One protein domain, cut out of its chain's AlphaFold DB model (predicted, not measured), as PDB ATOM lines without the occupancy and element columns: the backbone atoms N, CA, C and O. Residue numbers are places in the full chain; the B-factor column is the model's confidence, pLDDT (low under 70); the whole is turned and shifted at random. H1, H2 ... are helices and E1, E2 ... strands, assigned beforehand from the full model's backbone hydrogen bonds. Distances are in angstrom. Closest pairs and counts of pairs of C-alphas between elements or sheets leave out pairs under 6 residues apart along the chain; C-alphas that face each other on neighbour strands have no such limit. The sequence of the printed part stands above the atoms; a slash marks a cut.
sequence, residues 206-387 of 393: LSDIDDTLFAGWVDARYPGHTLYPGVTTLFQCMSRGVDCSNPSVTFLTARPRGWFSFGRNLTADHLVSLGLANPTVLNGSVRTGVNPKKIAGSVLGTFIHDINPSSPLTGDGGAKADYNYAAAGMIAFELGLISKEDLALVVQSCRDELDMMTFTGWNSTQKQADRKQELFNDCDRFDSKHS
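What this domain is: This is residues 206 to 387 of the 393 residues of an uncharacterized protein of Aphanomyces astaci (UniProt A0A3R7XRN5). Four helices, H1, H4, H5 and H6, form a bundle at one end of the domain, beside a small parallel sheet, E1 E2 E3, with H2 over one face. H3 lies at the end away from the bundle, and residues 297 to 324 lead from it back to H4. The printed part has 182 residues, with E1 H1 E2 H2 E3 H3 H4 H5 H6 in chain order; the class is mostly helix, though under half of the residues are in named elements. The whole is compact, with a radius of gyration of the C-alphas of 17.0 A and spans of 52 by 46 by 39 A.

Where its parts are: E1, residues 206 to 208, begins at C-alpha 206 (-45.724, -41.492, -37.112). Then come H1, 231 to 240; E2, 249 to 253; H2, 264 to 273; E3, 280 to 283; H3, 292 to 296; and H4, 325 to 334. H5, 340 to 356, measures 24.5 A from first to last C-alpha, and H6, 364 to 386, measures 33.4 A, ending at C-alpha 386 (-56.792, -58.082, -56.227).

How they stand to each other: H4 and H5, the hub, form a hairpin at a shallow tilt of 4 degrees; their closest C-alphas, Ala 326 and Val 347, are 4.9 A apart. H5 and H6 form another, at 15 degrees. H1 touches H5, closest C-alphas Leu 234 and Val 346, 5.6 A, and only grazes the sheet. E1 and E2 are parallel (N 207 and O 250, 2.9 A), as are E2 and E3 (N 251 and O 280, 2.7 A). E1, H1, E2 and E2, H2, E3 are strand-helix-strand units, a helix between parallel neighbour strands, with right-handed crossovers. H2 is on the sheet, over E3. H3 is not on it. In each helix every O i to N i+4 pair is within hydrogen-bond range.

The domain as a whole: The printed part has no cut. The links E1 to H1 and H3 to H4 are long. Mean pLDDT of the printed part is 72.8; 61 residues are under 70, among them 283 to 323.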
ATOM      1  N   LEU A 206     -46.628 -42.631 -37.110       80.19
ATOM      2  CA  LEU A 206     -45.724 -41.492 -37.112       80.19
ATOM      3  C   LEU A 206     -45.686 -40.911 -38.528       80.19
ATOM      4  O   LEU A 206     -45.450 -41.655 -39.478       80.19
ATOM      5  N   SER A 207     -45.915 -39.603 -38.668       78.81
ATOM      6  CA  SER A 207     -45.842 -38.898 -39.958       78.81
ATOM      7  C   SER A 207     -44.961 -37.655 -39.879       78.81
ATOM      8  O   SER A 207     -45.035 -36.909 -38.908       78.81
ATOM      9  N   ASP A 208     -44.146 -37.398 -40.900       78.56
ATOM     10  CA  ASP A 208     -43.553 -36.069 -41.089       78.56
ATOM     11  C   ASP A 208     -44.645 -35.103 -41.588       78.56
ATOM     12  O   ASP A 208     -45.753 -35.532 -41.919       78.56
ATOM     13  N   ILE A 209     -44.371 -33.800 -41.612       78.00
ATOM     14  CA  ILE A 209     -45.277 -32.763 -42.124       78.00
ATOM     15  C   ILE A 209     -44.803 -32.251 -43.483       78.00
ATOM     16  O   ILE A 209     -45.565 -32.245 -44.452       78.00
ATOM     17  N   ASP A 210     -43.562 -31.779 -43.551       75.25
ATOM     18  CA  ASP A 210     -43.011 -31.180 -44.762       75.25
ATOM     19  C   ASP A 210     -42.735 -32.251 -45.795       75.25
ATOM     20  O   ASP A 210     -42.153 -33.278 -45.477       75.25
ATOM     21  N   ASP A 211     -43.165 -32.030 -47.036       74.31
ATOM     22  CA  ASP A 211     -42.980 -33.018 -48.092       74.31
ATOM     23  C   ASP A 211     -43.619 -34.391 -47.760       74.31
ATOM     24  O   ASP A 211     -43.365 -35.376 -48.443       74.31
ATOM     25  N   THR A 212     -44.531 -34.441 -46.789       80.56
ATOM     26  CA  THR A 212     -45.395 -35.597 -46.518       80.56
ATOM     27  C   THR A 212     -46.848 -35.151 -46.541       80.56
ATOM     28  O   THR A 212     -47.592 -35.587 -47.400       80.56
ATOM     29  N   LEU A 213     -47.249 -34.187 -45.707       82.06
ATOM     30  CA  LEU A 213     -48.617 -33.648 -45.727       82.06
ATOM     31  C   LEU A 213     -48.774 -32.566 -46.783       82.06
ATOM     32  O   LEU A 213     -49.766 -32.536 -47.509       82.06
ATOM     33  N   PHE A 214     -47.781 -31.687 -46.860       82.44
ATOM     34  CA  PHE A 214     -47.762 -30.567 -47.786       82.44
ATOM     35  C   PHE A 214     -46.644 -30.746 -48.801       82.44
ATOM     36  O   PHE A 214     -45.542 -31.172 -48.448       82.44
ATOM     37  N   ALA A 215     -46.894 -30.349 -50.044       81.44
ATOM     38  CA  ALA A 215     -45.840 -30.122 -51.022       81.44
ATOM     39  C   ALA A 215     -44.909 -29.025 -50.496       81.44
ATOM     40  O   ALA A 215     -45.305 -27.868 -50.340       81.44
ATOM     41  N   GLY A 216     -43.709 -29.428 -50.086       73.81
ATOM     42  CA  GLY A 216     -42.784 -28.597 -49.338       73.81
ATOM     43  C   GLY A 216     -41.757 -27.953 -50.254       73.81
ATOM     44  O   GLY A 216     -42.089 -27.218 -51.180       73.81
ATOM     45  N   TRP A 217     -40.490 -28.201 -49.943       66.94
ATOM     46  CA  TRP A 217     -39.351 -27.576 -50.614       66.94
ATOM     47  C   TRP A 217     -38.740 -28.492 -51.671       66.94
ATOM     48  O   TRP A 217     -38.060 -28.012 -52.576       66.94
ATOM     49  N   VAL A 218     -38.957 -29.801 -51.536       70.50
ATOM     50  CA  VAL A 218     -38.351 -30.820 -52.394       70.50
ATOM     51  C   VAL A 218     -39.301 -31.218 -53.519       70.50
ATOM     52  O   VAL A 218     -38.866 -31.382 -54.660       70.50
ATOM     53  N   ASP A 219     -40.598 -31.352 -53.233       75.38
ATOM     54  CA  ASP A 219     -41.547 -31.874 -54.212       75.38
ATOM     55  C   ASP A 219     -42.133 -30.794 -55.126       75.38
ATOM     56  O   ASP A 219     -43.147 -30.163 -54.837       75.38
ATOM     57  N   ALA A 220     -41.501 -30.616 -56.283       82.12
ATOM     58  CA  ALA A 220     -41.961 -29.691 -57.316       82.12
ATOM     59  C   ALA A 220     -43.092 -30.256 -58.203       82.12
ATOM     60  O   ALA A 220     -43.523 -29.578 -59.149       82.12
ATOM     61  N   ARG A 221     -43.551 -31.495 -57.956       85.06
ATOM     62  CA  ARG A 221     -44.608 -32.158 -58.743       85.06
ATOM     63  C   ARG A 221     -45.986 -31.559 -58.491       85.06
ATOM     64  O   ARG A 221     -46.811 -31.580 -59.399       85.06
ATOM     65  N   TYR A 222     -46.199 -31.013 -57.296       87.56
ATOM     66  CA  TYR A 222     -47.431 -30.370 -56.847       87.56
ATOM     67  C   TYR A 222     -47.212 -28.862 -56.641       87.56
ATOM     68  O   TYR A 222     -46.064 -28.410 -56.570       87.56
ATOM     69  N   PRO A 223     -48.281 -28.049 -56.578       87.50
ATOM     70  CA  PRO A 223     -48.168 -26.650 -56.183       87.50
ATOM     71  C   PRO A 223     -47.552 -26.526 -54.783       87.50
ATOM     72  O   PRO A 223     -47.864 -27.298 -53.885       87.50
ATOM     73  N   GLY A 224     -46.664 -25.553 -54.582       83.44
ATOM     74  CA  GLY A 224     -46.010 -25.372 -53.287       83.44
ATOM     75  C   GLY A 224     -47.010 -25.059 -52.169       83.44
ATOM     76  O   GLY A 224     -47.959 -24.301 -52.365       83.44
ATOM     77  N   HIS A 225     -46.759 -25.615 -50.986       79.50
ATOM     78  CA  HIS A 225     -47.539 -25.436 -49.760       79.50
ATOM     79  C   HIS A 225     -49.003 -25.891 -49.828       79.50
ATOM     80  O   HIS A 225     -49.795 -25.520 -48.963       79.50
ATOM     81  N   THR A 226     -49.369 -26.719 -50.807       83.31
ATOM     82  CA  THR A 226     -50.687 -27.363 -50.844       83.31
ATOM     83  C   THR A 226     -50.632 -28.746 -50.218       83.31
ATOM     84  O   THR A 226     -49.596 -29.412 -50.268       83.31
ATOM     85  N   LEU A 227     -51.749 -29.192 -49.647       87.69
ATOM     86  CA  LEU A 227     -51.900 -30.584 -49.235       87.69
ATOM     87  C   LEU A 227     -51.798 -31.515 -50.440       87.69
ATOM     88  O   LEU A 227     -52.243 -31.165 -51.536       87.69
ATOM     89  N   TYR A 228     -51.234 -32.701 -50.230       89.94
ATOM     90  CA  TYR A 228     -51.349 -33.751 -51.233       89.94
ATOM     91  C   TYR A 228     -52.788 -34.277 -51.289       89.94
ATOM     92  O   TYR A 228     -53.402 -34.449 -50.235       89.94
ATOM     93  N   PRO A 229     -53.315 -34.592 -52.484       92.62
ATOM     94  CA  PRO A 229     -54.662 -35.133 -52.621       92.62
ATOM     95  C   PRO A 229     -54.857 -36.412 -51.799       92.62
ATOM     96  O   PRO A 229     -54.082 -37.356 -51.948       92.62
ATOM     97  N   GLY A 230     -55.889 -36.457 -50.960       90.81
ATOM     98  CA  GLY A 230     -56.304 -37.607 -50.152       90.81
ATOM     99  C   GLY A 230     -55.498 -37.876 -48.882       90.81
ATOM    100  O   GLY A 230     -55.798 -38.831 -48.163       90.81
ATOM    101  N   VAL A 231     -54.510 -37.037 -48.549       89.56
ATOM    102  CA  VAL A 231     -53.684 -37.223 -47.343       89.56
ATOM    103  C   VAL A 231     -54.498 -37.155 -46.050       89.56
ATOM    104  O   VAL A 231     -54.330 -37.989 -45.161       89.56
ATOM    105  N   THR A 232     -55.405 -36.185 -45.942       87.75
ATOM    106  CA  THR A 232     -56.255 -35.983 -44.761       87.75
ATOM    107  C   THR A 232     -57.216 -37.150 -44.584       87.75
ATOM    108  O   THR A 232     -57.285 -37.716 -43.492       87.75
ATOM    109  N   THR A 233     -57.875 -37.573 -45.665       90.00
ATOM    110  CA  THR A 233     -58.775 -38.732 -45.690       90.00
ATOM    111  C   THR A 233     -58.052 -40.010 -45.280       90.00
ATOM    112  O   THR A 233     -58.578 -40.769 -44.464       90.00
ATOM    113  N   LEU A 234     -56.821 -40.237 -45.763       89.00
ATOM    114  CA  LEU A 234     -56.029 -41.396 -45.346       89.00
ATOM    115  C   LEU A 234     -55.753 -41.367 -43.843       89.00
ATOM    116  O   LEU A 234     -56.036 -42.346 -43.155       89.00
ATOM    117  N   PHE A 235     -55.250 -40.251 -43.310       86.56
ATOM    118  CA  PHE A 235     -54.977 -40.149 -41.877       86.56
ATOM    119  C   PHE A 235     -56.239 -40.273 -41.025       86.56
ATOM    120  O   PHE A 235     -56.173 -40.882 -39.961       86.56
ATOM    121  N   GLN A 236     -57.385 -39.755 -41.470       84.62
ATOM    122  CA  GLN A 236     -58.668 -39.947 -40.788       84.62
ATOM    123  C   GLN A 236     -59.074 -41.424 -40.757       84.62
ATOM    124  O   GLN A 236     -59.417 -41.938 -39.692       84.62
ATOM    125  N   CYS A 237     -58.979 -42.122 -41.892       84.75
ATOM    126  CA  CYS A 237     -59.283 -43.551 -41.973       84.75
ATOM    127  C   CYS A 237     -58.345 -44.369 -41.077       84.75
ATOM    128  O   CYS A 237     -58.804 -45.176 -40.270       84.75
ATOM    129  N   MET A 238     -57.039 -44.102 -41.142       82.69
ATOM    130  CA  MET A 238     -56.059 -44.770 -40.289       82.69
ATOM    131  C   MET A 238     -56.300 -44.477 -38.807       82.69
ATOM    132  O   MET A 238     -56.238 -45.395 -38.000       82.69
ATOM    133  N   SER A 239     -56.620 -43.229 -38.446       78.75
ATOM    134  CA  SER A 239     -56.899 -42.829 -37.056       78.75
ATOM    135  C   SER A 239     -58.183 -43.438 -36.504       78.75
ATOM    136  O   SER A 239     -58.330 -43.506 -35.290       78.75
ATOM    137  N   ARG A 240     -59.115 -43.867 -37.364       77.19
ATOM    138  CA  ARG A 240     -60.299 -44.646 -36.976       77.19
ATOM    139  C   ARG A 240     -59.950 -46.128 -36.771       77.19
ATOM    140  O   ARG A 240     -60.419 -46.760 -35.823       77.19
ATOM    141  N   GLY A 241     -59.085 -46.667 -37.628       72.69
ATOM    142  CA  GLY A 241     -58.681 -48.075 -37.619       72.69
ATOM    143  C   GLY A 241     -59.808 -49.036 -38.028       72.69
ATOM    144  O   GLY A 241     -60.962 -48.641 -38.186       72.69
ATOM    145  N   VAL A 242     -59.471 -50.320 -38.194       66.31
ATOM    146  CA  VAL A 242     -60.406 -51.365 -38.672       66.31
ATOM    147  C   VAL A 242     -61.299 -51.930 -37.555       66.31
ATOM    148  O   VAL A 242     -62.458 -52.241 -37.806       66.31
ATOM    149  N   ASP A 243     -60.809 -51.960 -36.308       62.66
ATOM    150  CA  ASP A 243     -61.485 -52.587 -35.152       62.66
ATOM    151  C   ASP A 243     -61.739 -51.605 -33.992       62.66
ATOM    152  O   ASP A 243     -61.605 -51.950 -32.816       62.66
ATOM    153  N   CYS A 244     -62.016 -50.333 -34.301       54.69
ATOM    154  CA  CYS A 244     -62.081 -49.256 -33.297       54.69
ATOM    155  C   CYS A 244     -60.793 -49.135 -32.454       54.69
ATOM    156  O   CYS A 244     -60.815 -48.601 -31.340       54.69
ATOM    157  N   SER A 245     -59.666 -49.621 -32.988       59.06
ATOM    158  CA  SER A 245     -58.339 -49.494 -32.383       59.06
ATOM    159  C   SER A 245     -57.893 -48.034 -32.289       59.06
ATOM    160  O   SER A 245     -57.059 -47.723 -31.443       59.06
ATOM    161  N   ASN A 246     -58.487 -47.161 -33.116       67.12
ATOM    162  CA  ASN A 246     -58.324 -45.710 -33.144       67.12
ATOM    163  C   ASN A 246     -56.875 -45.244 -32.873       67.12
ATOM    164  O   ASN A 246     -56.630 -44.545 -31.882       67.12
ATOM    165  N   PRO A 247     -55.886 -45.689 -33.673       70.94
ATOM    166  CA  PRO A 247     -54.485 -45.413 -33.387       70.94
ATOM    167  C   PRO A 247     -54.203 -43.910 -33.461       70.94
ATOM    168  O   PRO A 247     -54.588 -43.233 -34.413       70.94
ATOM    169  N   SER A 248     -53.481 -43.377 -32.472       72.69
ATOM    170  CA  SER A 248     -53.084 -41.969 -32.513       72.69
ATOM    171  C   SER A 248     -52.018 -41.709 -33.581       72.69
ATOM    172  O   SER A 248     -51.038 -42.455 -33.716       72.69
ATOM    173  N   VAL A 249     -52.177 -40.594 -34.300       78.12
ATOM    174  CA  VAL A 249     -51.183 -40.091 -35.254       78.12
ATOM    175  C   VAL A 249     -50.294 -39.059 -34.569       78.12
ATOM    176  O   VAL A 249     -50.756 -38.070 -33.993       78.12
ATOM    177  N   THR A 250     -48.987 -39.300 -34.622       80.12
ATOM    178  CA  THR A 250     -47.959 -38.385 -34.130       80.12
ATOM    179  C   THR A 250     -47.217 -37.766 -35.302       80.12
ATOM    180  O   THR A 250     -46.518 -38.453 -36.043       80.12
ATOM    181  N   PHE A 251     -47.349 -36.455 -35.445       80.19
ATOM    182  CA  PHE A 251     -46.629 -35.665 -36.423       80.19
ATOM    183  C   PHE A 251     -45.276 -35.231 -35.890       80.19
ATOM    184  O   PHE A 251     -45.131 -34.800 -34.745       80.19
ATOM    185  N   LEU A 252     -44.287 -35.315 -36.755       76.94
ATOM    186  CA  LEU A 252     -42.918 -34.950 -36.490       76.94
ATOM    187  C   LEU A 252     -42.552 -33.790 -37.407       76.94
ATOM    188  O   LEU A 252     -42.938 -33.771 -38.570       76.94
ATOM    189  N   THR A 253     -41.852 -32.785 -36.886       71.31
ATOM    190  CA  THR A 253     -41.380 -31.680 -37.725       71.31
ATOM    191  C   THR A 253     -40.047 -31.134 -37.247       71.31
ATOM    192  O   THR A 253     -39.842 -30.837 -36.067       71.31
ATOM    193  N   ALA A 254     -39.132 -30.950 -38.195       64.69
ATOM    194  CA  ALA A 254     -37.845 -30.316 -37.954       64.69
ATOM    195  C   ALA A 254     -37.900 -28.775 -38.032       64.69
ATOM    196  O   ALA A 254     -36.879 -28.114 -37.816       64.69
ATOM    197  N   ARG A 255     -39.070 -28.179 -38.331       60.97
ATOM    198  CA  ARG A 255     -39.220 -26.721 -38.442       60.97
ATOM    199  C   ARG A 255     -38.805 -26.040 -37.124       60.97
ATOM    200  O   ARG A 255     -39.289 -26.425 -36.054       60.97
ATOM    201  N   PRO A 256     -37.919 -25.021 -37.161       52.31
ATOM    202  CA  PRO A 256     -37.509 -24.306 -35.958       52.31
ATOM    203  C   PRO A 256     -38.712 -23.688 -35.247       52.31
ATOM    204  O   PRO A 256     -39.659 -23.232 -35.891       52.31
ATOM    205  N   ARG A 257     -38.616 -23.556 -33.919       48.00
ATOM    206  CA  ARG A 257     -39.479 -22.662 -33.135       48.00
ATOM    207  C   ARG A 257     -39.259 -21.212 -33.611       48.00
ATOM    208  O   ARG A 257     -38.448 -20.509 -33.025       48.00
ATOM    209  N   GLY A 258     -39.924 -20.773 -34.683       40.44
ATOM    210  CA  GLY A 258     -40.018 -19.350 -35.034       40.44
ATOM    211  C   GLY A 258     -39.803 -18.915 -36.488       40.44
ATOM    212  O   GLY A 258     -39.968 -17.727 -36.730       40.44
ATOM    213  N   TRP A 259     -39.465 -19.778 -37.461       43.72
ATOM    214  CA  TRP A 259     -39.132 -19.267 -38.817       43.72
ATOM    215  C   TRP A 259     -40.335 -18.996 -39.745       43.72
ATOM    216  O   TRP A 259     -40.223 -18.253 -40.705       43.72
ATOM    217  N   PHE A 260     -41.516 -19.495 -39.417       41.03
ATOM    218  CA  PHE A 260     -42.802 -18.908 -39.803       41.03
ATOM    219  C   PHE A 260     -43.699 -19.197 -38.615       41.03
ATOM    220  O   PHE A 260     -43.705 -20.336 -38.167       41.03
ATOM    221  N   SER A 261     -44.346 -18.177 -38.059       40.22
ATOM    222  CA  SER A 261     -45.055 -18.146 -36.771       40.22
ATOM    223  C   SER A 261     -46.047 -19.302 -36.508       40.22
ATOM    224  O   SER A 261     -47.243 -19.080 -36.391       40.22
ATOM    225  N   PHE A 262     -45.555 -20.527 -36.344       51.44
ATOM    226  CA  PHE A 262     -46.297 -21.727 -35.994       51.44
ATOM    227  C   PHE A 262     -45.583 -22.373 -34.805       51.44
ATOM    228  O   PHE A 262     -44.646 -23.157 -34.944       51.44
ATOM    229  N   GLY A 263     -45.974 -21.989 -33.589       60.38
ATOM    230  CA  GLY A 263     -45.677 -22.815 -32.419       60.38
ATOM    231  C   GLY A 263     -46.372 -24.173 -32.557       60.38
ATOM    232  O   GLY A 263     -47.332 -24.286 -33.312       60.38
ATOM    233  N   ARG A 264     -45.935 -25.190 -31.798       69.81
ATOM    234  CA  ARG A 264     -46.569 -26.526 -31.744       69.81
ATOM    235  C   ARG A 264     -48.105 -26.462 -31.762       69.81
ATOM    236  O   ARG A 264     -48.732 -27.200 -32.507       69.81
ATOM    237  N   ASN A 265     -48.686 -25.550 -30.981       69.00
ATOM    238  CA  ASN A 265     -50.136 -25.374 -30.896       69.00
ATOM    239  C   ASN A 265     -50.749 -24.873 -32.211       69.00
ATOM    240  O   ASN A 265     -51.763 -25.402 -32.617       69.00
ATOM    241  N   LEU A 266     -50.108 -23.937 -32.915       70.38
ATOM    242  CA  LEU A 266     -50.598 -23.444 -34.209       70.38
ATOM    243  C   LEU A 266     -50.471 -24.504 -35.309       70.38
ATOM    244  O   LEU A 266     -51.317 -24.576 -36.194       70.38
ATOM    245  N   THR A 267     -49.420 -25.332 -35.271       71.75
ATOM    246  CA  THR A 267     -49.312 -26.498 -36.162       71.75
ATOM    247  C   THR A 267     -50.426 -27.496 -35.870       71.75
ATOM    248  O   THR A 267     -51.080 -27.950 -36.800       71.75
ATOM    249  N   ALA A 268     -50.678 -27.795 -34.593       73.62
ATOM    250  CA  ALA A 268     -51.781 -28.658 -34.189       73.62
ATOM    251  C   ALA A 268     -53.144 -28.072 -34.605       73.62
ATOM    252  O   ALA A 268     -53.929 -28.789 -35.205       73.62
ATOM    253  N   ASP A 269     -53.391 -26.777 -34.389       72.94
ATOM    254  CA  ASP A 269     -54.628 -26.090 -34.789       72.94
ATOM    255  C   ASP A 269     -54.843 -26.142 -36.307       72.94
ATOM    256  O   ASP A 269     -55.951 -26.410 -36.764       72.94
ATOM    257  N   HIS A 270     -53.787 -25.947 -37.106       75.38
ATOM    258  CA  HIS A 270     -53.874 -26.103 -38.558       75.38
ATOM    259  C   HIS A 270     -54.216 -27.554 -38.924       75.38
ATOM    260  O   HIS A 270     -55.168 -27.784 -39.659       75.38
ATOM    261  N   LEU A 271     -53.522 -28.548 -38.369       76.69
ATOM    262  CA  LEU A 271     -53.832 -29.961 -38.617       76.69
ATOM    263  C   LEU A 271     -55.279 -30.318 -38.219       76.69
ATOM    264  O   LEU A 271     -55.957 -31.021 -38.966       76.69
ATOM    265  N   VAL A 272     -55.789 -29.771 -37.112       76.19
ATOM    266  CA  VAL A 272     -57.197 -29.923 -36.707       76.19
ATOM    267  C   VAL A 272     -58.143 -29.248 -37.701       76.19
ATOM    268  O   VAL A 272     -59.143 -29.849 -38.087       76.19
ATOM    269  N   SER A 273     -57.815 -28.049 -38.195       75.31
ATOM    270  CA  SER A 273     -58.610 -27.366 -39.230       75.31
ATOM    271  C   SER A 273     -58.686 -28.140 -40.552       75.31
ATOM    272  O   SER A 273     -59.617 -27.945 -41.329       75.31
ATOM    273  N   LEU A 274     -57.740 -29.054 -40.784       73.19
ATOM    274  CA  LEU A 274     -57.723 -29.977 -41.918       73.19
ATOM    275  C   LEU A 274     -58.488 -31.282 -41.645       73.19
ATOM    276  O   LEU A 274     -58.471 -32.195 -42.467       73.19
ATOM    277  N   GLY A 275     -59.155 -31.383 -40.494       72.25
ATOM    278  CA  GLY A 275     -59.974 -32.526 -40.104       72.25
ATOM    279  C   GLY A 275     -59.211 -33.649 -39.401       72.25
ATOM    280  O   GLY A 275     -59.774 -34.731 -39.236       72.25
ATOM    281  N   LEU A 276     -57.956 -33.442 -38.987       73.06
ATOM    282  CA  LEU A 276     -57.217 -34.437 -38.205       73.06
ATOM    283  C   LEU A 276     -57.613 -34.356 -36.728       73.06
ATOM    284  O   LEU A 276     -57.485 -33.311 -36.091       73.06
ATOM    285  N   ALA A 277     -58.062 -35.475 -36.163       68.00
ATOM    286  CA  ALA A 277     -58.455 -35.538 -34.760       68.00
ATOM    287  C   ALA A 277     -57.222 -35.527 -33.835       68.00
ATOM    288  O   ALA A 277     -56.378 -36.417 -33.906       68.00
ATOM    289  N   ASN A 278     -57.138 -34.515 -32.964       67.44
ATOM    290  CA  ASN A 278     -56.165 -34.359 -31.870       67.44
ATOM    291  C   ASN A 278     -54.702 -34.769 -32.200       67.44
ATOM    292  O   ASN A 278     -54.135 -35.656 -31.554       67.44
ATOM    293  N   PRO A 279     -54.058 -34.122 -33.188       74.38
ATOM    294  CA  PRO A 279     -52.706 -34.462 -33.612       74.38
ATOM    295  C   PRO A 279     -51.691 -34.212 -32.490       74.38
ATOM    296  O   PRO A 279     -51.602 -33.113 -31.939       74.38
ATOM    297  N   THR A 280     -50.858 -35.212 -32.193       77.88
ATOM    298  CA  THR A 280     -49.649 -34.990 -31.383       77.88
ATOM    299  C   THR A 280     -48.567 -34.436 -32.293       77.88
ATOM    300  O   THR A 280     -48.264 -35.056 -33.304       77.88
ATOM    301  N   VAL A 281     -47.960 -33.299 -31.951       77.62
ATOM    302  CA  VAL A 281     -46.882 -32.704 -32.761       77.62
ATOM    303  C   VAL A 281     -45.594 -32.641 -31.945       77.62
ATOM    304  O   VAL A 281     -45.530 -31.952 -30.920       77.62
ATOM    305  N   LEU A 282     -44.556 -33.342 -32.403       76.00
ATOM    306  CA  LEU A 282     -43.210 -33.276 -31.840       76.00
ATOM    307  C   LEU A 282     -42.337 -32.370 -32.711       76.00
ATOM    308  O   LEU A 282     -42.056 -32.664 -33.873       76.00
ATOM    309  N   ASN A 283     -41.888 -31.262 -32.123       68.56
ATOM    310  CA  ASN A 283     -41.004 -30.315 -32.796       68.56
ATOM    311  C   ASN A 283     -39.542 -30.628 -32.473       68.56
ATOM    312  O   ASN A 283     -39.175 -30.786 -31.304       68.56
ATOM    313  N   GLY A 284     -38.692 -30.575 -33.494       56.72
ATOM    314  CA  GLY A 284     -37.245 -30.588 -33.341       56.72
ATOM    315  C   GLY A 284     -36.713 -29.407 -32.516       56.72
ATOM    316  O   GLY A 284     -37.343 -28.354 -32.356       56.72
ATOM    317  N   SER A 285     -35.504 -29.575 -31.983       46.28
ATOM    318  CA  SER A 285     -34.756 -28.530 -31.281       46.28
ATOM    319  C   SER A 285     -33.623 -28.039 -32.178       46.28
ATOM    320  O   SER A 285     -32.476 -28.450 -32.028       46.28
ATOM    321  N   VAL A 286     -33.921 -27.156 -33.135       43.03
ATOM    322  CA  VAL A 286     -32.854 -26.527 -33.928       43.03
ATOM    323  C   VAL A 286     -32.221 -25.416 -33.087       43.03
ATOM    324  O   VAL A 286     -32.647 -24.261 -33.113       43.03
ATOM    325  N   ARG A 287     -31.199 -25.765 -32.297       40.59
ATOM    326  CA  ARG A 287     -30.288 -24.778 -31.707       40.59
ATOM    327  C   ARG A 287     -29.403 -24.230 -32.832       40.59
ATOM    328  O   ARG A 287     -28.398 -24.835 -33.175       40.59
ATOM    329  N   THR A 288     -29.779 -23.064 -33.361       32.66
ATOM    330  CA  THR A 288     -29.002 -22.176 -34.255       32.66
ATOM    331  C   THR A 288     -28.697 -22.666 -35.683       32.66
ATOM    332  O   THR A 288     -28.100 -23.715 -35.884       32.66
ATOM    333  N   GLY A 289     -29.013 -21.814 -36.671       41.44
ATOM    334  CA  GLY A 289     -28.510 -21.879 -38.050       41.44
ATOM    335  C   GLY A 289     -29.146 -22.965 -38.924       41.44
ATOM    336  O   GLY A 289     -28.905 -24.154 -38.737       41.44
ATOM    337  N   VAL A 290     -29.927 -22.552 -39.924       45.56
ATOM    338  CA  VAL A 290     -30.592 -23.453 -40.877       45.56
ATOM    339  C   VAL A 290     -29.545 -24.047 -41.826       45.56
ATOM    340  O   VAL A 290     -29.188 -23.452 -42.837       45.56
ATOM    341  N   ASN A 291     -29.006 -25.216 -41.484       46.06
ATOM    342  CA  ASN A 291     -28.277 -26.075 -42.414       46.06
ATOM    343  C   ASN A 291     -28.979 -27.442 -42.420       46.06
ATOM    344  O   ASN A 291     -28.992 -28.089 -41.369       46.06
ATOM    345  N   PRO A 292     -29.527 -27.908 -43.558       45.66
ATOM    346  CA  PRO A 292     -30.231 -29.190 -43.658       45.66
ATOM    347  C   PRO A 292     -29.435 -30.372 -43.081       45.66
ATOM    348  O   PRO A 292     -29.989 -31.209 -42.373       45.66
ATOM    349  N   LYS A 293     -28.104 -30.382 -43.265       43.41
ATOM    350  CA  LYS A 293     -27.212 -31.417 -42.712       43.41
ATOM    351  C   LYS A 293     -27.048 -31.327 -41.190       43.41
ATOM    352  O   LYS A 293     -26.832 -32.343 -40.541       43.41
ATOM    353  N   LYS A 294     -27.151 -30.127 -40.601       40.53
ATOM    354  CA  LYS A 294     -27.120 -29.936 -39.137       40.53
ATOM    355  C   LYS A 294     -28.471 -30.234 -38.488       40.53
ATOM    356  O   LYS A 294     -28.499 -30.704 -37.355       40.53
ATOM    357  N   ILE A 295     -29.572 -29.985 -39.198       42.38
ATOM    358  CA  ILE A 295     -30.931 -30.305 -38.745       42.38
ATOM    359  C   ILE A 295     -31.092 -31.825 -38.621       42.38
ATOM    360  O   ILE A 295     -31.477 -32.295 -37.555       42.38
ATOM    361  N   ALA A 296     -30.656 -32.592 -39.626       41.50
ATOM    362  CA  ALA A 296     -30.654 -34.057 -39.574       41.50
ATOM    363  C   ALA A 296     -29.882 -34.630 -38.362       41.50
ATOM    364  O   ALA A 296     -30.280 -35.642 -37.798       41.50
ATOM    365  N   GLY A 297     -28.811 -33.960 -37.915       32.84
ATOM    366  CA  GLY A 297     -28.007 -34.385 -36.760       32.84
ATOM    367  C   GLY A 297     -28.465 -33.870 -35.386       32.84
ATOM    368  O   GLY A 297     -27.875 -34.258 -34.382       32.84
ATOM    369  N   SER A 298     -29.461 -32.977 -35.309       33.09
ATOM    370  CA  SER A 298     -29.875 -32.305 -34.054       33.09
ATOM    371  C   SER A 298     -31.301 -32.619 -33.601       33.09
ATOM    372  O   SER A 298     -31.711 -32.215 -32.508       33.09
ATOM    373  N   VAL A 299     -32.052 -33.388 -34.391       35.34
ATOM    374  CA  VAL A 299     -33.332 -33.948 -33.967       35.34
ATOM    375  C   VAL A 299     -33.053 -35.210 -33.143       35.34
ATOM    376  O   VAL A 299     -32.859 -36.299 -33.672       35.34
ATOM    377  N   LEU A 300     -32.976 -35.051 -31.818       31.19
ATOM    378  CA  LEU A 300     -32.913 -36.173 -30.878       31.19
ATOM    379  C   LEU A 300     -34.228 -36.964 -30.950       31.19
ATOM    380  O   LEU A 300     -35.210 -36.601 -30.310       31.19
ATOM    381  N   GLY A 301     -34.211 -38.035 -31.747       33.56
ATOM    382  CA  GLY A 301     -35.263 -39.046 -31.848       33.56
ATOM    383  C   GLY A 301     -36.434 -38.638 -32.729       33.56
ATOM    384  O   GLY A 301     -37.429 -38.120 -32.236       33.56
ATOM    385  N   THR A 302     -36.348 -38.904 -34.033       30.72
ATOM    386  CA  THR A 302     -37.469 -38.760 -34.972       30.72
ATOM    387  C   THR A 302     -37.177 -39.599 -36.220       30.72
ATOM    388  O   THR A 302     -36.594 -39.123 -37.186       30.72
ATOM    389  N   PHE A 303     -37.520 -40.884 -36.144       36.41
ATOM    390  CA  PHE A 303     -37.469 -41.836 -37.254       36.41
ATOM    391  C   PHE A 303     -38.735 -41.710 -38.092       36.41
ATOM    392  O   PHE A 303     -39.766 -42.199 -37.639       36.41
ATOM    393  N   ILE A 304     -38.672 -41.118 -39.287       40.19
ATOM    394  CA  ILE A 304     -39.659 -41.354 -40.353       40.19
ATOM    395  C   ILE A 304     -38.946 -41.269 -41.703       40.19
ATOM    396  O   ILE A 304     -38.061 -40.439 -41.884       40.19
ATOM    397  N   HIS A 305     -39.387 -42.139 -42.610       33.91
ATOM    398  CA  HIS A 305     -38.853 -42.546 -43.909       33.91
ATOM    399  C   HIS A 305     -38.009 -43.814 -43.817       33.91
ATOM    400  O   HIS A 305     -36.869 -43.795 -43.369       33.91
ATOM    401  N   ASP A 306     -38.662 -44.902 -44.234       35.50
ATOM    402  CA  ASP A 306     -38.129 -46.220 -44.571       35.50
ATOM    403  C   ASP A 306     -36.976 -46.691 -43.667       35.50
ATOM    404  O   ASP A 306     -35.803 -46.371 -43.888       35.50
ATOM    405  N   ILE A 307     -37.305 -47.454 -42.616       39.66
ATOM    406  CA  ILE A 307     -36.280 -48.132 -41.815       39.66
ATOM    407  C   ILE A 307     -35.766 -49.299 -42.654       39.66
ATOM    408  O   ILE A 307     -36.177 -50.442 -42.481       39.66
ATOM    409  N   ASN A 308     -34.849 -49.001 -43.566       40.59
ATOM    410  CA  ASN A 308     -33.993 -50.006 -44.155       40.59
ATOM    411  C   ASN A 308     -32.909 -50.346 -43.118       40.59
ATOM    412  O   ASN A 308     -32.008 -49.529 -42.904       40.59
ATOM    413  N   PRO A 309     -32.930 -51.536 -42.486       45.22
ATOM    414  CA  PRO A 309     -31.908 -51.926 -41.510       45.22
ATOM    415  C   PRO A 309     -30.493 -51.997 -42.113       45.22
ATOM    416  O   PRO A 309     -29.512 -52.097 -41.380       45.22
ATOM    417  N   SER A 310     -30.380 -51.928 -43.441       47.53
ATOM    418  CA  SER A 310     -29.133 -51.957 -44.205       47.53
ATOM    419  C   SER A 310     -28.544 -50.564 -44.482       47.53
ATOM    420  O   SER A 310     -27.448 -50.485 -45.034       47.53
ATOM    421  N   SER A 311     -29.244 -49.471 -44.143       44.75
ATOM    422  CA  SER A 311     -28.799 -48.096 -44.418       44.75
ATOM    423  C   SER A 311     -28.663 -47.273 -43.127       44.75
ATOM    424  O   SER A 311     -29.614 -47.196 -42.351       44.75
ATOM    425  N   PRO A 312     -27.519 -46.598 -42.892       41.09
ATOM    426  CA  PRO A 312     -27.347 -45.685 -41.758       41.09
ATOM    427  C   PRO A 312     -28.055 -44.329 -41.952       41.09
ATOM    428  O   PRO A 312     -28.054 -43.506 -41.037       41.09
ATOM    429  N   LEU A 313     -28.626 -44.075 -43.136       42.22
ATOM    430  CA  LEU A 313     -29.432 -42.896 -43.455       42.22
ATOM    431  C   LEU A 313     -30.873 -43.339 -43.737       42.22
ATOM    432  O   LEU A 313     -31.087 -44.286 -44.495       42.22
ATOM    433  N   THR A 314     -31.839 -42.658 -43.122       40.34
ATOM    434  CA  THR A 314     -33.275 -42.866 -43.350       40.34
ATOM    435  C   THR A 314     -33.712 -42.239 -44.672       40.34
ATOM    436  O   THR A 314     -33.268 -41.136 -45.006       40.34
ATOM    437  N   GLY A 315     -34.630 -42.906 -45.372       45.72
ATOM    438  CA  GLY A 315     -35.229 -42.427 -46.615       45.72
ATOM    439  C   GLY A 315     -34.396 -42.672 -47.877       45.72
ATOM    440  O   GLY A 315     -33.182 -42.848 -47.852       45.72
ATOM    441  N   ASP A 316     -35.078 -42.634 -49.013       50.69
ATOM    442  CA  ASP A 316     -34.540 -42.763 -50.375       50.69
ATOM    443  C   ASP A 316     -33.777 -41.509 -50.866       50.69
ATOM    444  O   ASP A 316     -33.546 -41.330 -52.061       50.69
ATOM    445  N   GLY A 317     -33.402 -40.606 -49.953       47.75
ATOM    446  CA  GLY A 317     -32.827 -39.303 -50.288       47.75
ATOM    447  C   GLY A 317     -33.846 -38.271 -50.788       47.75
ATOM    448  O   GLY A 317     -33.438 -37.272 -51.379       47.75
ATOM    449  N   GLY A 318     -35.146 -38.483 -50.553       48.03
ATOM    450  CA  GLY A 318     -36.221 -37.633 -51.073       48.03
ATOM    451  C   GLY A 318     -36.595 -37.971 -52.517       48.03
ATOM    452  O   GLY A 318     -37.201 -37.148 -53.208       48.03
ATOM    453  N   ALA A 319     -36.219 -39.161 -52.988       50.66
ATOM    454  CA  ALA A 319     -36.530 -39.666 -54.314       50.66
ATOM    455  C   ALA A 319     -37.990 -40.133 -54.377       50.66
ATOM    456  O   ALA A 319     -38.287 -41.313 -54.495       50.66
ATOM    457  N   LYS A 320     -38.920 -39.176 -54.369       57.03
ATOM    458  CA  LYS A 320     -40.370 -39.409 -54.451       57.03
ATOM    459  C   LYS A 320     -40.852 -39.863 -55.836       57.03
ATOM    460  O   LYS A 320     -41.854 -39.355 -56.339       57.03
ATOM    461  N   ALA A 321     -40.128 -40.759 -56.494       53.06
ATOM    462  CA  ALA A 321     -40.606 -41.356 -57.729       53.06
ATOM    463  C   ALA A 321     -41.858 -42.190 -57.412       53.06
ATOM    464  O   ALA A 321     -41.828 -43.050 -56.540       53.06
ATOM    465  N   ASP A 322     -42.958 -41.886 -58.099       56.38
ATOM    466  CA  ASP A 322     -44.153 -42.730 -58.231       56.38
ATOM    467  C   ASP A 322     -45.071 -42.925 -57.008       56.38
ATOM    468  O   ASP A 322     -46.008 -43.709 -57.087       56.38
ATOM    469  N   TYR A 323     -44.892 -42.196 -55.901       67.44
ATOM    470  CA  TYR A 323     -45.801 -42.323 -54.750       67.44
ATOM    471  C   TYR A 323     -46.867 -41.220 -54.696       67.44
ATOM    472  O   TYR A 323     -46.546 -40.025 -54.678       67.44
ATOM    473  N   ASN A 324     -48.132 -41.643 -54.607       84.06
ATOM    474  CA  ASN A 324     -49.295 -40.828 -54.250       84.06
ATOM    475  C   ASN A 324     -50.073 -41.464 -53.078       84.06
ATOM    476  O   ASN A 324     -49.814 -42.595 -52.661       84.06
ATOM    477  N   TYR A 325     -51.038 -40.727 -52.530       89.56
ATOM    478  CA  TYR A 325     -51.766 -41.148 -51.333       89.56
ATOM    479  C   TYR A 325     -52.803 -42.255 -51.563       89.56
ATOM    480  O   TYR A 325     -53.154 -42.946 -50.607       89.56
ATOM    481  N   ALA A 326     -53.225 -42.504 -52.805       89.94
ATOM    482  CA  ALA A 326     -54.028 -43.681 -53.121       89.94
ATOM    483  C   ALA A 326     -53.179 -44.952 -53.006       89.94
ATOM    484  O   ALA A 326     -53.597 -45.897 -52.341       89.94
ATOM    485  N   ALA A 327     -51.955 -44.941 -53.546       87.81
ATOM    486  CA  ALA A 327     -50.997 -46.033 -53.370       87.81
ATOM    487  C   ALA A 327     -50.650 -46.261 -51.887       87.81
ATOM    488  O   ALA A 327     -50.611 -47.398 -51.420       87.81
ATOM    489  N   ALA A 328     -50.477 -45.187 -51.107       87.62
ATOM    490  CA  ALA A 328     -50.291 -45.299 -49.659       87.62
ATOM    491  C   ALA A 328     -51.510 -45.934 -48.959       87.62
ATOM    492  O   ALA A 328     -51.343 -46.791 -48.091       87.62
ATOM    493  N   GLY A 329     -52.732 -45.566 -49.362       87.00
ATOM    494  CA  GLY A 329     -53.965 -46.190 -48.879       87.00
ATOM    495  C   GLY A 329     -54.047 -47.679 -49.214       87.00
ATOM    496  O   GLY A 329     -54.418 -48.479 -48.359       87.00
ATOM    497  N   MET A 330     -53.645 -48.074 -50.423       87.94
ATOM    498  CA  MET A 330     -53.597 -49.479 -50.844       87.94
ATOM    499  C   MET A 330     -52.656 -50.299 -49.957       87.94
ATOM    500  O   MET A 330     -53.031 -51.370 -49.484       87.94
ATOM    501  N   ILE A 331     -51.467 -49.767 -49.660       85.06
ATOM    502  CA  ILE A 331     -50.521 -50.392 -48.725       85.06
ATOM    503  C   ILE A 331     -51.132 -50.471 -47.320       85.06
ATOM    504  O   ILE A 331     -51.057 -51.512 -46.671       85.06
ATOM    505  N   ALA A 332     -51.775 -49.402 -46.841       84.88
ATOM    506  CA  ALA A 332     -52.427 -49.392 -45.533       84.88
ATOM    507  C   ALA A 332     -53.542 -50.451 -45.431       84.88
ATOM    508  O   ALA A 332     -53.677 -51.095 -44.390       84.88
ATOM    509  N   PHE A 333     -54.304 -50.666 -46.503       87.25
ATOM    510  CA  PHE A 333     -55.303 -51.731 -46.591       87.25
ATOM    511  C   PHE A 333     -54.658 -53.123 -46.559       87.25
ATOM    512  O   PHE A 333     -55.085 -53.969 -45.776       87.25
ATOM    513  N   GLU A 334     -53.597 -53.353 -47.340       84.06
ATOM    514  CA  GLU A 334     -52.857 -54.627 -47.332       84.06
ATOM    515  C   GLU A 334     -52.263 -54.952 -45.950       84.06
ATOM    516  O   GLU A 334     -52.174 -56.118 -45.566       84.06
ATOM    517  N   LEU A 335     -51.903 -53.924 -45.176       81.06
ATOM    518  CA  LEU A 335     -51.422 -54.043 -43.797       81.06
ATOM    519  C   LEU A 335     -52.548 -54.162 -42.751       81.06
ATOM    520  O   LEU A 335     -52.254 -54.272 -41.560       81.06
ATOM    521  N   GLY A 336     -53.822 -54.119 -43.156       81.44
ATOM    522  CA  GLY A 336     -54.973 -54.192 -42.251       81.44
ATOM    523  C   GLY A 336     -55.168 -52.950 -41.373       81.44
ATOM    524  O   GLY A 336     -55.772 -53.039 -40.307       81.44
ATOM    525  N   LEU A 337     -54.641 -51.793 -41.786       82.00
ATOM    526  CA  LEU A 337     -54.754 -50.528 -41.044       82.00
ATOM    527  C   LEU A 337     -56.045 -49.766 -41.356       82.00
ATOM    528  O   LEU A 337     -56.511 -48.993 -40.521       82.00
ATOM    529  N   ILE A 338     -56.614 -49.984 -42.544       86.69
ATOM    530  CA  ILE A 338     -57.885 -49.404 -42.991       86.69
ATOM    531  C   ILE A 338     -58.754 -50.479 -43.652       86.69
ATOM    532  O   ILE A 338     -58.238 -51.485 -44.143       86.69
ATOM    533  N   SER A 339     -60.073 -50.279 -43.656       91.06
ATOM    534  CA  SER A 339     -61.008 -51.191 -44.319       91.06
ATOM    535  C   SER A 339     -61.000 -51.010 -45.842       91.06
ATOM    536  O   SER A 339     -60.398 -50.081 -46.387       91.06
ATOM    537  N   LYS A 340     -61.705 -51.894 -46.556       92.31
ATOM    538  CA  LYS A 340     -61.878 -51.768 -48.008       92.31
ATOM    539  C   LYS A 340     -62.720 -50.541 -48.371       92.31
ATOM    540  O   LYS A 340     -62.448 -49.875 -49.368       92.31
ATOM    541  N   GLU A 341     -63.732 -50.239 -47.565       93.94
ATOM    542  CA  GLU A 341     -64.581 -49.056 -47.717       93.94
ATOM    543  C   GLU A 341     -63.755 -47.779 -47.530       93.94
ATOM    544  O   GLU A 341     -63.883 -46.835 -48.305       93.94
ATOM    545  N   ASP A 342     -62.852 -47.785 -46.552       92.69
ATOM    546  CA  ASP A 342     -61.943 -46.678 -46.273       92.69
ATOM    547  C   ASP A 342     -60.942 -46.464 -47.402       92.69
ATOM    548  O   ASP A 342     -60.711 -45.330 -47.813       92.69
ATOM    549  N   LEU A 343     -60.404 -47.547 -47.966       94.25
ATOM    550  CA  LEU A 343     -59.570 -47.463 -49.160       94.25
ATOM    551  C   LEU A 343     -60.319 -46.790 -50.320       94.25
ATOM    552  O   LEU A 343     -59.771 -45.900 -50.968       94.25
ATOM    553  N   ALA A 344     -61.577 -47.171 -50.566       95.38
ATOM    554  CA  ALA A 344     -62.380 -46.557 -51.621       95.38
ATOM    555  C   ALA A 344     -62.597 -45.052 -51.378       95.38
ATOM    556  O   ALA A 344     -62.495 -44.263 -52.318       95.38
ATOM    557  N   LEU A 345     -62.831 -44.647 -50.123       95.62
ATOM    558  CA  LEU A 345     -62.935 -43.236 -49.737       95.62
ATOM    559  C   LEU A 345     -61.630 -42.473 -49.994       95.62
ATOM    560  O   LEU A 345     -61.670 -41.385 -50.565       95.62
ATOM    561  N   VAL A 346     -60.480 -43.045 -49.624       94.12
ATOM    562  CA  VAL A 346     -59.160 -42.438 -49.862       94.12
ATOM    563  C   VAL A 346     -58.910 -42.251 -51.356       94.12
ATOM    564  O   VAL A 346     -58.575 -41.150 -51.783       94.12
ATOM    565  N   VAL A 347     -59.122 -43.293 -52.167       96.06
ATOM    566  CA  VAL A 347     -58.928 -43.228 -53.626       96.06
ATOM    567  C   VAL A 347     -59.832 -42.166 -54.253       96.06
ATOM    568  O   VAL A 347     -59.379 -41.403 -55.108       96.06
ATOM    569  N   GLN A 348     -61.096 -42.093 -53.828       96.50
ATOM    570  CA  GLN A 348     -62.033 -41.098 -54.340       96.50
ATOM    571  C   GLN A 348     -61.612 -39.673 -53.955       96.50
ATOM    572  O   GLN A 348     -61.543 -38.806 -54.821       96.50
ATOM    573  N   SER A 349     -61.231 -39.449 -52.695       96.44
ATOM    574  CA  SER A 349     -60.721 -38.157 -52.217       96.44
ATOM    575  C   SER A 349     -59.442 -37.737 -52.953       96.44
ATOM    576  O   SER A 349     -59.335 -36.579 -53.356       96.44
ATOM    577  N   CYS A 350     -58.524 -38.665 -53.259       95.38
ATOM    578  CA  CYS A 350     -57.369 -38.376 -54.114       95.38
ATOM    579  C   CYS A 350     -57.779 -37.865 -55.505       95.38
ATOM    580  O   CYS A 350     -57.145 -36.942 -56.015       95.38
ATOM    581  N   ARG A 351     -58.807 -38.458 -56.132       95.75
ATOM    582  CA  ARG A 351     -59.303 -38.034 -57.456       95.75
ATOM    583  C   ARG A 351     -59.929 -36.646 -57.387       95.75
ATOM    584  O   ARG A 351     -59.503 -35.756 -58.119       95.75
ATOM    585  N   ASP A 352     -60.874 -36.463 -56.471       96.06
ATOM    586  CA  ASP A 352     -61.648 -35.228 -56.344       96.06
ATOM    587  C   ASP A 352     -60.742 -34.036 -56.000       96.06
ATOM    588  O   ASP A 352     -60.816 -32.978 -56.625       96.06
ATOM    589  N   GLU A 353     -59.831 -34.206 -55.040       95.19
ATOM    590  CA  GLU A 353     -58.912 -33.142 -54.632       95.19
ATOM    591  C   GLU A 353     -57.882 -32.819 -55.717       95.19
ATOM    592  O   GLU A 353     -57.548 -31.650 -55.907       95.19
ATOM    593  N   LEU A 354     -57.405 -33.819 -56.469       94.56
ATOM    594  CA  LEU A 354     -56.496 -33.591 -57.593       94.56
ATOM    595  C   LEU A 354     -57.190 -32.879 -58.767       94.56
ATOM    596  O   LEU A 354     -56.556 -32.076 -59.460       94.56
ATOM    597  N   ASP A 355     -58.476 -33.150 -58.990       93.94
ATOM    598  CA  ASP A 355     -59.297 -32.465 -59.992       93.94
ATOM    599  C   ASP A 355     -59.545 -30.999 -59.625       93.94
ATOM    600  O   ASP A 355     -59.453 -30.125 -60.488       93.94
ATOM    601  N   MET A 356     -59.801 -30.722 -58.344       93.56
ATOM    602  CA  MET A 356     -60.009 -29.364 -57.828       93.56
ATOM    603  C   MET A 356     -58.709 -28.569 -57.643       93.56
ATOM    604  O   MET A 356     -58.749 -27.349 -57.468       93.56
ATOM    605  N   MET A 357     -57.552 -29.232 -57.651       93.06
ATOM    606  CA  MET A 357     -56.268 -28.594 -57.385       93.06
ATOM    607  C   MET A 357     -55.845 -27.653 -58.519       93.06
ATOM    608  O   MET A 357     -55.679 -28.051 -59.673       93.06
ATOM    609  N   THR A 358     -55.560 -26.402 -58.161       92.81
ATOM    610  CA  THR A 358     -55.049 -25.400 -59.101       92.81
ATOM    611  C   THR A 358     -53.537 -25.534 -59.276       92.81
ATOM    612  O   THR A 358     -52.757 -25.105 -58.424       92.81
ATOM    613  N   PHE A 359     -53.112 -26.070 -60.419       92.56
ATOM    614  CA  PHE A 359     -51.706 -26.060 -60.824       92.56
ATOM    615  C   PHE A 359     -51.318 -24.713 -61.440       92.56
ATOM    616  O   PHE A 359     -52.054 -24.137 -62.240       92.56
ATOM    617  N   THR A 360     -50.129 -24.217 -61.100       86.44
ATOM    618  CA  THR A 360     -49.593 -22.944 -61.605       86.44
ATOM    619  C   THR A 360     -48.255 -23.149 -62.321       86.44
ATOM    620  O   THR A 360     -47.581 -24.165 -62.138       86.44
ATOM    621  N   GLY A 361     -47.872 -22.187 -63.164       87.06
ATOM    622  CA  GLY A 361     -46.642 -22.236 -63.964       87.06
ATOM    623  C   GLY A 361     -46.849 -22.731 -65.399       87.06
ATOM    624  O   GLY A 361     -47.929 -23.168 -65.780       87.06
ATOM    625  N   TRP A 362     -45.793 -22.636 -66.211       85.62
ATOM    626  CA  TRP A 362     -45.839 -22.902 -67.658       85.62
ATOM    627  C   TRP A 362     -46.122 -24.370 -68.021       85.62
ATOM    628  O   TRP A 362     -46.558 -24.651 -69.131       85.62
ATOM    629  N   ASN A 363     -45.889 -25.301 -67.094       88.75
ATOM    630  CA  ASN A 363     -46.142 -26.734 -67.252       88.75
ATOM    631  C   ASN A 363     -47.309 -27.239 -66.387       88.75
ATOM    632  O   ASN A 363     -47.387 -28.437 -66.123       88.75
ATOM    633  N   SER A 364     -48.206 -26.357 -65.933       90.69
ATOM    634  CA  SER A 364     -49.311 -26.707 -65.027       90.69
ATOM    635  C   SER A 364     -50.200 -27.834 -65.559       90.69
ATOM    636  O   SER A 364     -50.423 -28.814 -64.852       90.69
ATOM    637  N   THR A 365     -50.643 -27.739 -66.817       90.19
ATOM    638  CA  THR A 365     -51.503 -28.746 -67.459       90.19
ATOM    639  C   THR A 365     -50.823 -30.109 -67.534       90.19
ATOM    640  O   THR A 365     -51.438 -31.119 -67.202       90.19
ATOM    641  N   GLN A 366     -49.542 -30.141 -67.920       92.19
ATOM    642  CA  GLN A 366     -48.781 -31.388 -67.995       92.19
ATOM    643  C   GLN A 366     -48.590 -31.991 -66.603       92.19
ATOM    644  O   GLN A 366     -48.863 -33.168 -66.412       92.19
ATOM    645  N   LYS A 367     -48.212 -31.179 -65.605       90.50
ATOM    646  CA  LYS A 367     -48.050 -31.649 -64.224       90.50
ATOM    647  C   LYS A 367     -49.326 -32.280 -63.679       90.50
ATOM    648  O   LYS A 367     -49.253 -33.337 -63.060       90.50
ATOM    649  N   GLN A 368     -50.480 -31.647 -63.899       93.19
ATOM    650  CA  GLN A 368     -51.754 -32.202 -63.451       93.19
ATOM    651  C   GLN A 368     -52.080 -33.510 -64.187       93.19
ATOM    652  O   GLN A 368     -52.498 -34.474 -63.548       93.19
ATOM    653  N   ALA A 369     -51.854 -33.568 -65.505       92.69
ATOM    654  CA  ALA A 369     -52.052 -34.781 -66.297       92.69
ATOM    655  C   ALA A 369     -51.151 -35.936 -65.826       92.69
ATOM    656  O   ALA A 369     -51.643 -37.049 -65.653       92.69
ATOM    657  N   ASP A 370     -49.876 -35.665 -65.532       92.19
ATOM    658  CA  ASP A 370     -48.929 -36.661 -65.022       92.19
ATOM    659  C   ASP A 370     -49.408 -37.253 -63.689       92.19
ATOM    660  O   ASP A 370     -49.449 -38.471 -63.533       92.19
ATOM    661  N   ARG A 371     -49.854 -36.411 -62.740       92.19
ATOM    662  CA  ARG A 371     -50.378 -36.884 -61.442       92.19
ATOM    663  C   ARG A 371     -51.653 -37.716 -61.600       92.19
ATOM    664  O   ARG A 371     -51.843 -38.687 -60.873       92.19
ATOM    665  N   LYS A 372     -52.525 -37.353 -62.546       93.56
ATOM    666  CA  LYS A 372     -53.733 -38.135 -62.858       93.56
ATOM    667  C   LYS A 372     -53.377 -39.492 -63.452       93.56
ATOM    668  O   LYS A 372     -53.988 -40.493 -63.086       93.56
ATOM    669  N   GLN A 373     -52.381 -39.528 -64.335       93.06
ATOM    670  CA  GLN A 373     -51.906 -40.767 -64.934       93.06
ATOM    671  C   GLN A 373     -51.251 -41.683 -63.892       93.06
ATOM    672  O   GLN A 373     -51.515 -42.879 -63.897       93.06
ATOM    673  N   GLU A 374     -50.448 -41.138 -62.976       90.81
ATOM    674  CA  GLU A 374     -49.873 -41.887 -61.850       90.81
ATOM    675  C   GLU A 374     -50.962 -42.509 -60.970       90.81
ATOM    676  O   GLU A 374     -50.952 -43.717 -60.743       90.81
ATOM    677  N   LEU A 375     -51.952 -41.709 -60.558       91.69
ATOM    678  CA  LEU A 375     -53.089 -42.183 -59.766       91.69
ATOM    679  C   LEU A 375     -53.852 -43.312 -60.473       91.69
ATOM    680  O   LEU A 375     -54.228 -44.300 -59.842       91.69
ATOM    681  N   PHE A 376     -54.081 -43.174 -61.781       92.94
ATOM    682  CA  PHE A 376     -54.724 -44.206 -62.589       92.94
ATOM    683  C   PHE A 376     -53.892 -45.493 -62.631       92.94
ATOM    684  O   PHE A 376     -54.430 -46.571 -62.383       92.94
ATOM    685  N   ASN A 377     -52.589 -45.378 -62.897       90.75
ATOM    686  CA  ASN A 377     -51.684 -46.521 -62.992       90.75
ATOM    687  C   ASN A 377     -51.628 -47.315 -61.681       90.75
ATOM    688  O   ASN A 377     -51.601 -48.542 -61.715       90.75
ATOM    689  N   ASP A 378     -51.628 -46.639 -60.532       88.75
ATOM    690  CA  ASP A 378     -51.611 -47.318 -59.234       88.75
ATOM    691  C   ASP A 378     -52.933 -48.030 -58.936       88.75
ATOM    692  O   ASP A 378     -52.918 -49.164 -58.458       88.75
ATOM    693  N   CYS A 379     -54.070 -47.415 -59.287       89.81
ATOM    694  CA  CYS A 379     -55.375 -48.073 -59.187       89.81
ATOM    695  C   CYS A 379     -55.430 -49.334 -60.060       89.81
ATOM    696  O   CYS A 379     -55.792 -50.397 -59.568       89.81
ATOM    697  N   ASP A 380     -55.013 -49.235 -61.323       90.62
ATOM    698  CA  ASP A 380     -55.027 -50.352 -62.274       90.62
ATOM    699  C   ASP A 380     -54.117 -51.509 -61.825       90.62
ATOM    700  O   ASP A 380     -54.505 -52.682 -61.853       90.62
ATOM    701  N   ARG A 381     -52.920 -51.186 -61.313       87.38
ATOM    702  CA  ARG A 381     -51.998 -52.166 -60.718       87.38
ATOM    703  C   ARG A 381     -52.616 -52.869 -59.512       87.38
ATOM    704  O   ARG A 381     -52.493 -54.089 -59.384       87.38
ATOM    705  N   PHE A 382     -53.262 -52.117 -58.625       87.38
ATOM    706  CA  PHE A 382     -53.886 -52.669 -57.428       87.38
ATOM    707  C   PHE A 382     -55.085 -53.559 -57.761       87.38
ATOM    708  O   PHE A 382     -55.176 -54.674 -57.240       87.38
ATOM    709  N   ASP A 383     -55.953 -53.113 -58.670       88.94
ATOM    710  CA  ASP A 383     -57.110 -53.875 -59.142       88.94
ATOM    711  C   ASP A 383     -56.668 -55.158 -59.851       88.94
ATOM    712  O   ASP A 383     -57.224 -56.227 -59.599       88.94
ATOM    713  N   SER A 384     -55.606 -55.103 -60.659       88.00
ATOM    714  CA  SER A 384     -55.014 -56.287 -61.296       88.00
ATOM    715  C   SER A 384     -54.492 -57.307 -60.277       88.00
ATOM    716  O   SER A 384     -54.628 -58.512 -60.484       88.00
ATOM    717  N   LYS A 385     -53.923 -56.843 -59.156       86.31
ATOM    718  CA  LYS A 385     -53.415 -57.699 -58.069       86.31
ATOM    719  C   LYS A 385     -54.537 -58.336 -57.236       86.31
ATOM    720  O   LYS A 385     -54.357 -59.443 -56.734       86.31
ATOM    721  N   HIS A 386     -55.676 -57.657 -57.089       81.50
ATOM    722  CA  HIS A 386     -56.792 -58.082 -56.227       81.50
ATOM    723  C   HIS A 386     -58.004 -58.632 -56.987       81.50
ATOM    724  O   HIS A 386     -58.961 -59.108 -56.369       81.50
ATOM    725  N   SER A 387     -57.971 -58.613 -58.316       75.25
ATOM    726  CA  SER A 387     -58.925 -59.336 -59.147       75.25
ATOM    727  C   SER A 387     -58.687 -60.834 -58.976       75.25
ATOM    728  O   SER A 387     -57.651 -61.366 -59.367       75.25
TER     729      SER A 387